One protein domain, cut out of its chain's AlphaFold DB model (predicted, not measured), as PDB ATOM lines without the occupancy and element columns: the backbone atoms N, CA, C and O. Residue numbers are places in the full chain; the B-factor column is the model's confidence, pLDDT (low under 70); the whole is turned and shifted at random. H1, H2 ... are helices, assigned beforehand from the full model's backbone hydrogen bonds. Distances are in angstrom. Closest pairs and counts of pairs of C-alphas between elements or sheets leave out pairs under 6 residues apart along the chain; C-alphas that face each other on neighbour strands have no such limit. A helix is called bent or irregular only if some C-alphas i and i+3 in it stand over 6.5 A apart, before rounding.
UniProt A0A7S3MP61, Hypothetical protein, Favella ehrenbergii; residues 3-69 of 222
ATOM      1  N   SER A   3      -3.572   0.604 -45.482       75.88
ATOM      2  CA  SER A   3      -3.326   0.360 -46.915       75.88
ATOM      3  C   SER A   3      -3.757  -1.025 -47.415       75.88
ATOM      4  O   SER A   3      -4.103  -1.146 -48.584       75.88
ATOM      5  N   GLY A   4      -3.759  -2.052 -46.557       83.62
ATOM      6  CA  GLY A   4      -4.177  -3.410 -46.933       83.62
ATOM      7  C   GLY A   4      -5.695  -3.583 -47.058       83.62
ATOM      8  O   GLY A   4      -6.143  -4.440 -47.815       83.62
ATOM      9  N   ALA A   5      -6.471  -2.741 -46.367       89.19
ATOM     10  CA  ALA A   5      -7.929  -2.830 -46.280       89.19
ATOM     11  C   ALA A   5      -8.672  -1.687 -47.010       89.19
ATOM     12  O   ALA A   5      -9.889  -1.754 -47.167       89.19
ATOM     13  N   ARG A   6      -7.964  -0.663 -47.520       91.75
ATOM     14  CA  ARG A   6      -8.573   0.433 -48.309       91.75
ATOM     15  C   ARG A   6      -9.277  -0.045 -49.569       91.75
ATOM     16  O   ARG A   6     -10.405   0.364 -49.794       91.75
ATOM     17  N   GLY A   7      -8.626  -0.893 -50.365       95.12
ATOM     18  CA  GLY A   7      -9.193  -1.390 -51.625       95.12
ATOM     19  C   GLY A   7     -10.524  -2.129 -51.431       95.12
ATOM     20  O   GLY A   7     -11.505  -1.760 -52.072       95.12
ATOM     21  N   PRO A   8     -10.600  -3.111 -50.512       96.88
ATOM     22  CA  PRO A   8     -11.859  -3.762 -50.149       96.88
ATOM     23  C   PRO A   8     -12.964  -2.801 -49.696       96.88
ATOM     24  O   PRO A   8     -14.078  -2.873 -50.204       96.88
ATOM     25  N   ILE A   9     -12.654  -1.859 -48.797       97.19
ATOM     26  CA  ILE A   9     -13.622  -0.861 -48.307       97.19
ATOM     27  C   ILE A   9     -14.104   0.051 -49.440       97.19
ATOM     28  O   ILE A   9     -15.295   0.339 -49.540       97.19
ATOM     29  N   GLN A  10     -13.195   0.478 -50.317       97.56
ATOM     30  CA  GLN A  10     -13.531   1.265 -51.497       97.56
ATOM     31  C   GLN A  10     -14.507   0.511 -52.408       97.56
ATOM     32  O   GLN A  10     -15.506   1.085 -52.833       97.56
ATOM     33  N   ALA A  11     -14.233  -0.769 -52.677       97.56
ATOM     34  CA  ALA A  11     -15.067  -1.611 -53.528       97.56
ATOM     35  C   ALA A  11     -16.439  -1.919 -52.908       97.56
ATOM     36  O   ALA A  11     -17.436  -1.916 -53.627       97.56
ATOM     37  N   LEU A  12     -16.499  -2.161 -51.594       97.62
ATOM     38  CA  LEU A  12     -17.740  -2.427 -50.863       97.62
ATOM     39  C   LEU A  12     -18.726  -1.254 -50.963       97.62
ATOM     40  O   LEU A  12     -19.905  -1.453 -51.246       97.62
ATOM     41  N   PHE A  13     -18.240  -0.027 -50.764       97.75
ATOM     42  CA  PHE A  13     -19.086   1.170 -50.708       97.75
ATOM     43  C   PHE A  13     -19.110   1.988 -52.011       97.75
ATOM     44  O   PHE A  13     -19.641   3.097 -52.005       97.75
ATOM     45  N   ASP A  14     -18.548   1.460 -53.105       97.75
ATOM     46  CA  ASP A  14     -18.442   2.131 -54.415       97.75
ATOM     47  C   ASP A  14     -17.859   3.557 -54.310       97.75
ATOM     48  O   ASP A  14     -18.405   4.542 -54.814       97.75
ATOM     49  N   LEU A  15     -16.753   3.685 -53.570       97.00
ATOM     50  CA  LEU A  15     -16.123   4.974 -53.275       97.00
ATOM     51  C   LEU A  15     -15.154   5.391 -54.389       97.00
ATOM     52  O   LEU A  15     -14.392   4.580 -54.921       97.00
ATOM     53  N   SER A  16     -15.121   6.689 -54.705       97.19
ATOM     54  CA  SER A  16     -14.139   7.234 -55.649       97.19
ATOM     55  C   SER A  16     -12.720   7.224 -55.070       97.19
ATOM     56  O   SER A  16     -12.534   7.305 -53.853       97.19
ATOM     57  N   ASP A  17     -11.716   7.198 -55.954       96.31
ATOM     58  CA  ASP A  17     -10.298   7.299 -55.571       96.31
ATOM     59  C   ASP A  17     -10.027   8.578 -54.749       96.31
ATOM     60  O   ASP A  17      -9.417   8.536 -53.683       96.31
ATOM     61  N   ASP A  18     -10.587   9.716 -55.176       96.19
ATOM     62  CA  ASP A  18     -10.447  10.988 -54.455       96.19
ATOM     63  C   ASP A  18     -11.027  10.925 -53.028       96.19
ATOM     64  O   ASP A  18     -10.503  11.545 -52.097       96.19
ATOM     65  N   TYR A  19     -12.121  10.179 -52.832       95.94
ATOM     66  CA  TYR A  19     -12.707  10.008 -51.507       95.94
ATOM     67  C   TYR A  19     -11.825   9.107 -50.641       95.94
ATOM     68  O   TYR A  19     -11.452   9.515 -49.544       95.94
ATOM     69  N   ILE A  20     -11.422   7.927 -51.131       94.19
ATOM     70  CA  ILE A  20     -10.601   6.988 -50.346       94.19
ATOM     71  C   ILE A  20      -9.221   7.566 -49.990       94.19
ATOM     72  O   ILE A  20      -8.674   7.254 -48.930       94.19
ATOM     73  N   ASP A  21      -8.670   8.445 -50.826       93.19
ATOM     74  CA  ASP A  21      -7.405   9.126 -50.547       93.19
ATOM     75  C   ASP A  21      -7.544  10.246 -49.507       93.19
ATOM     76  O   ASP A  21      -6.567  10.577 -48.828       93.19
ATOM     77  N   SER A  22      -8.751  10.796 -49.336       95.06
ATOM     78  CA  SER A  22      -9.034  11.887 -48.395       95.06
ATOM     79  C   SER A  22      -9.638  11.446 -47.059       95.06
ATOM     80  O   SER A  22      -9.706  12.271 -46.145       95.06
ATOM     81  N   ILE A  23     -10.029  10.174 -46.896       94.38
ATOM     82  CA  ILE A  23     -10.609   9.696 -45.632       94.38
ATOM     83  C   ILE A  23      -9.637   9.843 -44.457       94.38
ATOM     84  O   ILE A  23      -8.448   9.503 -44.527       94.38
ATOM     85  N   SER A  24     -10.173  10.292 -43.325       93.25
ATOM     86  CA  SER A  24      -9.457  10.302 -42.058       93.25
ATOM     87  C   SER A  24      -9.429   8.914 -41.407       93.25
ATOM     88  O   SER A  24     -10.091   7.965 -41.833       93.25
ATOM     89  N   TYR A  25      -8.676   8.800 -40.311       91.06
ATOM     90  CA  TYR A  25      -8.676   7.600 -39.469       91.06
ATOM     91  C   TYR A  25     -10.074   7.314 -38.886       91.06
ATOM     92  O   TYR A  25     -10.465   6.162 -38.741       91.06
ATOM     93  N   HIS A  26     -10.848   8.364 -38.597       93.06
ATOM     94  CA  HIS A  26     -12.206   8.243 -38.075       93.06
ATOM     95  C   HIS A  26     -13.209   7.808 -39.149       93.06
ATOM     96  O   HIS A  26     -14.041   6.944 -38.889       93.06
ATOM     97  N   ASP A  27     -13.091   8.346 -40.364       95.12
ATOM     98  CA  ASP A  27     -13.948   7.948 -41.487       95.12
ATOM     99  C   ASP A  27     -13.726   6.473 -41.839       95.12
ATOM    100  O   ASP A  27     -14.684   5.719 -42.003       95.12
ATOM    101  N   PHE A  28     -12.462   6.028 -41.873       95.50
ATOM    102  CA  PHE A  28     -12.152   4.618 -42.105       95.50
ATOM    103  C   PHE A  28     -12.718   3.713 -41.001       95.50
ATOM    104  O   PHE A  28     -13.211   2.635 -41.318       95.50
ATOM    105  N   TYR A  29     -12.709   4.148 -39.732       95.12
ATOM    106  CA  TYR A  29     -13.348   3.407 -38.639       95.12
ATOM    107  C   TYR A  29     -14.844   3.201 -38.871       95.12
ATOM    108  O   TYR A  29     -15.307   2.075 -38.742       95.12
ATOM    109  N   TYR A  30     -15.591   4.232 -39.275       96.44
ATOM    110  CA  TYR A  30     -17.022   4.063 -39.547       96.44
ATOM    111  C   TYR A  30     -17.303   3.138 -40.728       96.44
ATOM    112  O   TYR A  30     -18.242   2.344 -40.672       96.44
ATOM    113  N   LEU A  31     -16.503   3.219 -41.794       97.62
ATOM    114  CA  LEU A  31     -16.648   2.323 -42.943       97.62
ATOM    115  C   LEU A  31     -16.334   0.872 -42.554       97.62
ATOM    116  O   LEU A  31     -17.077  -0.034 -42.921       97.62
ATOM    117  N   ALA A  32     -15.269   0.659 -41.775       96.56
ATOM    118  CA  ALA A  32     -14.909  -0.642 -41.222       96.56
ATOM    119  C   ALA A  32     -16.016  -1.206 -40.316       96.56
ATOM    120  O   ALA A  32     -16.427  -2.348 -40.495       96.56
ATOM    121  N   ASP A  33     -16.534  -0.394 -39.394       96.81
ATOM    122  CA  ASP A  33     -17.622  -0.773 -38.490       96.81
ATOM    123  C   ASP A  33     -18.899  -1.136 -39.256       96.81
ATOM    124  O   ASP A  33     -19.509  -2.171 -39.004       96.81
ATOM    125  N   THR A  34     -19.236  -0.352 -40.284       97.88
ATOM    126  CA  THR A  34     -20.373  -0.639 -41.167       97.88
ATOM    127  C   THR A  34     -20.182  -1.957 -41.920       97.88
ATOM    128  O   THR A  34     -21.117  -2.747 -42.005       97.88
ATOM    129  N   ALA A  35     -18.982  -2.227 -42.445       97.75
ATOM    130  CA  ALA A  35     -18.687  -3.479 -43.141       97.75
ATOM    131  C   ALA A  35     -18.844  -4.697 -42.216       97.75
ATOM    132  O   ALA A  35     -19.479  -5.680 -42.591       97.75
ATOM    133  N   VAL A  36     -18.314  -4.615 -40.990       96.81
ATOM    134  CA  VAL A  36     -18.440  -5.671 -39.972       96.81
ATOM    135  C   VAL A  36     -19.897  -5.867 -39.548       96.81
ATOM    136  O   VAL A  36     -20.340  -7.006 -39.392       96.81
ATOM    137  N   ALA A  37     -20.663  -4.785 -39.402       97.50
ATOM    138  CA  ALA A  37     -22.086  -4.850 -39.082       97.50
ATOM    139  C   ALA A  37     -22.895  -5.540 -40.194       97.50
ATOM    140  O   ALA A  37     -23.695  -6.426 -39.902       97.50
ATOM    141  N   LEU A  38     -22.655  -5.187 -41.461       97.94
ATOM    142  CA  LEU A  38     -23.297  -5.835 -42.609       97.94
ATOM    143  C   LEU A  38     -22.967  -7.334 -42.664       97.94
ATOM    144  O   LEU A  38     -23.878  -8.150 -42.830       97.94
ATOM    145  N   ASP A  39     -21.699  -7.704 -42.447       97.62
ATOM    146  CA  ASP A  39     -21.285  -9.113 -42.398       97.62
ATOM    147  C   ASP A  39     -22.008  -9.890 -41.294       97.62
ATOM    148  O   ASP A  39     -22.573 -10.964 -41.524       97.62
ATOM    149  N   PHE A  40     -22.106  -9.287 -40.109       96.12
ATOM    150  CA  PHE A  40     -22.851  -9.842 -38.986       96.12
ATOM    151  C   PHE A  40     -24.359  -9.989 -39.266       96.12
ATOM    152  O   PHE A  40     -24.970 -10.976 -38.849       96.12
ATOM    153  N   GLU A  41     -24.969  -9.050 -39.994       97.06
ATOM    154  CA  GLU A  41     -26.382  -9.102 -40.399       97.06
ATOM    155  C   GLU A  41     -26.668 -10.121 -41.519       97.06
ATOM    156  O   GLU A  41     -27.828 -10.354 -41.874       97.06
ATOM    157  N   GLY A  42     -25.634 -10.787 -42.039       96.62
ATOM    158  CA  GLY A  42     -25.746 -11.867 -43.014       96.62
ATOM    159  C   GLY A  42     -25.550 -11.434 -44.466       96.62
ATOM    160  O   GLY A  42     -25.738 -12.259 -45.368       96.62
ATOM    161  N   TYR A  43     -25.154 -10.183 -44.713       97.81
ATOM    162  CA  TYR A  43     -24.611  -9.789 -46.012       97.81
ATOM    163  C   TYR A  43     -23.193 -10.352 -46.115       97.81
ATOM    164  O   TYR A  43     -22.415 -10.150 -45.207       97.81
ATOM    165  N   PRO A  44     -22.803 -11.092 -47.158       97.06
ATOM    166  CA  PRO A  44     -21.518 -11.794 -47.159       97.06
ATOM    167  C   PRO A  44     -20.339 -10.868 -47.525       97.06
ATOM    168  O   PRO A  44     -19.574 -11.189 -48.437       97.06
ATOM    169  N   GLU A  45     -20.202  -9.726 -46.846       97.69
ATOM    170  CA  GLU A  45     -19.244  -8.675 -47.199       97.69
ATOM    171  C   GLU A  45     -17.807  -9.149 -47.082       97.69
ATOM    172  O   GLU A  45     -17.032  -8.949 -48.021       97.69
ATOM    173  N   HIS A  46     -17.471  -9.864 -46.001       97.06
ATOM    174  CA  HIS A  46     -16.161 -10.487 -45.845       97.06
ATOM    175  C   HIS A  46     -15.857 -11.351 -47.070       97.06
ATOM    176  O   HIS A  46     -14.879 -11.126 -47.773       97.06
ATOM    177  N   LYS A  47     -16.752 -12.287 -47.391       97.06
ATOM    178  CA  LYS A  47     -16.547 -13.253 -48.474       97.06
ATOM    179  C   LYS A  47     -16.453 -12.609 -49.864       97.06
ATOM    180  O   LYS A  47     -15.815 -13.187 -50.746       97.06
ATOM    181  N   ILE A  48     -17.153 -11.501 -50.104       97.94
ATOM    182  CA  ILE A  48     -17.205 -10.859 -51.425       97.94
ATOM    183  C   ILE A  48     -16.019  -9.915 -51.630       97.94
ATOM    184  O   ILE A  48     -15.417  -9.936 -52.705       97.94
ATOM    185  N   TYR A  49     -15.702  -9.084 -50.637       97.94
ATOM    186  CA  TYR A  49     -14.815  -7.933 -50.822       97.94
ATOM    187  C   TYR A  49     -13.435  -8.105 -50.188       97.94
ATOM    188  O   TYR A  49     -12.496  -7.425 -50.607       97.94
ATOM    189  N   PHE A  50     -13.287  -9.004 -49.214       97.88
ATOM    190  CA  PHE A  50     -12.068  -9.152 -48.423       97.88
ATOM    191  C   PHE A  50     -11.488 -10.564 -48.572       97.88
ATOM    192  O   PHE A  50     -12.207 -11.555 -48.676       97.88
ATOM    193  N   SER A  51     -10.161 -10.682 -48.564       97.06
ATOM    194  CA  SER A  51      -9.519 -11.936 -48.154       97.06
ATOM    195  C   SER A  51      -9.533 -12.064 -46.628       97.06
ATOM    196  O   SER A  51      -9.623 -11.047 -45.939       97.06
ATOM    197  N   ASP A  52      -9.320 -13.275 -46.099       97.00
ATOM    198  CA  ASP A  52      -9.228 -13.509 -44.646       97.00
ATOM    199  C   ASP A  52      -8.208 -12.557 -43.982       97.00
ATOM    200  O   ASP A  52      -8.547 -11.837 -43.047       97.00
ATOM    201  N   ASP A  53      -6.998 -12.431 -44.548       96.31
ATOM    202  CA  ASP A  53      -5.967 -11.505 -44.046       96.31
ATOM    203  C   ASP A  53      -6.420 -10.031 -44.049       96.31
ATOM    204  O   ASP A  53      -6.063  -9.248 -43.171       96.31
ATOM    205  N   GLN A  54      -7.200  -9.615 -45.052       96.62
ATOM    206  CA  GLN A  54      -7.701  -8.241 -45.136       96.62
ATOM    207  C   GLN A  54      -8.803  -7.996 -44.110       96.62
ATOM    208  O   GLN A  54      -8.876  -6.902 -43.553       96.62
ATOM    209  N   TRP A  55      -9.635  -9.001 -43.850       97.00
ATOM    210  CA  TRP A  55     -10.665  -8.951 -42.823       97.00
ATOM    211  C   TRP A  55     -10.060  -8.906 -41.417       97.00
ATOM    212  O   TRP A  55     -10.466  -8.097 -40.583       97.00
ATOM    213  N   GLU A  56      -9.006  -9.682 -41.170       95.94
ATOM    214  CA  GLU A  56      -8.235  -9.601 -39.929       95.94
ATOM    215  C   GLU A  56      -7.630  -8.205 -39.716       95.94
ATOM    216  O   GLU A  56      -7.712  -7.665 -38.611       95.94
ATOM    217  N   LEU A  57      -7.110  -7.565 -40.769       95.69
ATOM    218  CA  LEU A  57      -6.618  -6.185 -40.693       95.69
ATOM    219  C   LEU A  57      -7.720  -5.168 -40.358       95.69
ATOM    220  O   LEU A  57      -7.426  -4.157 -39.714       95.69
ATOM    221  N   VAL A  58      -8.968  -5.401 -40.780       95.94
ATOM    222  CA  VAL A  58     -10.121  -4.562 -40.404       95.94
ATOM    223  C   VAL A  58     -10.389  -4.675 -38.900       95.94
ATOM    224  O   VAL A  58     -10.497  -3.652 -38.221       95.94
ATOM    225  N   HIS A  59     -10.407  -5.893 -38.357       95.69
ATOM    226  CA  HIS A  59     -10.590  -6.118 -36.920       95.69
ATOM    227  C   HIS A  59      -9.437  -5.547 -36.080       95.69
ATOM    228  O   HIS A  59      -9.672  -4.894 -35.058       95.69
ATOM    229  N   GLU A  60      -8.188  -5.740 -36.517       94.69
ATOM    230  CA  GLU A  60      -7.017  -5.162 -35.854       94.69
ATOM    231  C   GLU A  60      -7.085  -3.631 -35.871       94.69
ATOM    232  O   GLU A  60      -6.842  -2.983 -34.850       94.69
ATOM    233  N   PHE A  61      -7.485  -3.039 -37.003       95.00
ATOM    234  CA  PHE A  61      -7.692  -1.601 -37.108       95.00
ATOM    235  C   PHE A  61      -8.727  -1.099 -36.089       95.00
ATOM    236  O   PHE A  61      -8.457  -0.108 -35.411       95.00
ATOM    237  N   GLN A  62      -9.878  -1.767 -35.942       94.94
ATOM    238  CA  GLN A  62     -10.901  -1.363 -34.967       94.94
ATOM    239  C   GLN A  62     -10.370  -1.433 -33.530       94.94
ATOM    240  O   GLN A  62     -10.525  -0.466 -32.782       94.94
ATOM    241  N   LYS A  63      -9.667  -2.515 -33.155       94.25
ATOM    242  CA  LYS A  63      -8.992  -2.617 -31.846       94.25
ATOM    243  C   LYS A  63      -8.050  -1.436 -31.626       94.25
ATOM    244  O   LYS A  63      -8.085  -0.802 -30.573       94.25
ATOM    245  N   VAL A  64      -7.188  -1.160 -32.602       93.56
ATOM    246  CA  VAL A  64      -6.196  -0.085 -32.540       93.56
ATOM    247  C   VAL A  64      -6.891   1.261 -32.368       93.56
ATOM    248  O   VAL A  64      -6.575   1.985 -31.427       93.56
ATOM    249  N   PHE A  65      -7.872   1.569 -33.216       94.19
ATOM    250  CA  PHE A  65      -8.648   2.803 -33.145       94.19
ATOM    251  C   PHE A  65      -9.230   3.016 -31.747       94.19
ATOM    252  O   PHE A  65      -9.002   4.065 -31.150       94.19
ATOM    253  N   LEU A  66      -9.912   2.008 -31.201       94.06
ATOM    254  CA  LEU A  66     -10.543   2.082 -29.885       94.06
ATOM    255  C   LEU A  66      -9.519   2.247 -28.754       94.06
ATOM    256  O   LEU A  66      -9.731   3.065 -27.863       94.06
ATOM    257  N   SER A  67      -8.375   1.559 -28.821       92.69
ATOM    258  CA  SER A  67      -7.313   1.663 -27.809       92.69
ATOM    259  C   SER A  67      -6.611   3.023 -27.767       92.69
ATOM    260  O   SER A  67      -6.040   3.369 -26.736       92.69
ATOM    261  N   TYR A  68      -6.632   3.798 -28.855       89.00
ATOM    262  CA  TYR A  68      -5.990   5.119 -28.921       89.00
ATOM    263  C   TYR A  68      -6.915   6.287 -28.555       89.00
ATOM    264  O   TYR A  68      -6.443   7.424 -28.481       89.00
ATOM    265  N   ARG A  69      -8.212   6.044 -28.321       86.81
ATOM    266  CA  ARG A  69      -9.172   7.114 -27.996       86.81
ATOM    267  C   ARG A  69      -8.937   7.726 -26.620       86.81
ATOM    268  O   ARG A  69      -9.139   8.924 -26.457       86.81
TER     269      ARG A  69
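This is residues 3 to 69 of the 222 residues of the protein "Hypothetical protein" of Favella ehrenbergii (UniProt A0A7S3MP61). Two long helices, H3 and H5, pack on each other at a steep slant, and a shorter helix, H1, packs across both of them on one side. The short H4 packs on H1 and on the later residues of H3, while H2 sits off to one side of the body, meeting the other helices at H1 alone. The printed part has 67 residues with five named helices, in the order H1, H2, H3, H4, H5 along the chain, and no named strand; its class is all helix. It is compact, with a radius of gyration of the C-alphas of 11.3 A, and rounded in outline, spanning 28 by 28 by 20 A.

H1, residues 3 to 12, is the hub, the helix that touches most others: it touches four. H2, residues 17 to 22, only just touches H1, with 3 pairs of C-alphas within 8 A; the closest are those of Gln 10 and Ile 20, 6.5 A apart. These two helices run opposite ways at a steep tilt of 54 degrees. H3, residues 25 to 40, touches H1 with residues 31 to 35 alone, the closest C-alphas being those of Ile 9 and Leu 31 at 6.9 A. H1 and H3 run the same way at a steep tilt of 57 degrees. H4, residues 45 to 49, touches H1, where the closest C-alphas are those of Pro 8 and Tyr 49 at 5.2 A. H4 also touches H3, which meets it with residues 35 to 39 alone; the C-alphas of Asp 39 and Glu 45, the closest, are 5.2 A apart. H5, residues 52 to 67, touches H1 with residues 54 to 58 alone, with the C-alphas of Ala 5 and Gln 54 closest at 5.5 A, and the two are about perpendicular at 74 degrees. H5 touches H3 with residues 58 to 65 alone; the closest C-alphas are those of Ala 32 and Val 58 at 6.2 A. H3 and H5 run opposite ways at a steep tilt of 55 degrees. H4 and H5 are close but not clearly touching, with 2 pairs of C-alphas within 8 A. H2 is apart from H3, H4 and H5. The helix packing is mostly crossed: of the 4 touching pairs with a tilt, 0 are at a shallow one. In H2, H3, H4 and H5 every O i to N i+4 pair is within hydrogen-bond range; in H1 it is 4 of 6.

H1 begins at C-alpha 3, at (-3.326, 0.360, -46.915), and measures 15.2 A from first to last C-alpha. It is irregular, with C-alphas 4 and 7 standing 7.2 A apart, and its line is a rough one. H2 runs from Asp 17 to Ser 22. H3 begins at C-alpha 25, at (-8.676, 7.600, -39.469), and is 22.5 A long. H4 runs from Glu 45 to Tyr 49. H5 is 22.7 A long and ends at C-alpha 67, at (-7.313, 1.663, -27.809).

The two C-alphas farthest apart are those of Ile 48 and Arg 69, at 30.6 A, and the first and last printed C-alphas, of Ser 3 and Arg 69, are 20.9 A apart. The printed part has no cut, and the four links between its helices are tight. H3 has its centre nearest to the mean of the C-alphas, at 5.2 A, and H2 has its centre farthest, at 13.9 A. The mean pLDDT of the printed part is 95.2, and no printed residue is under 70.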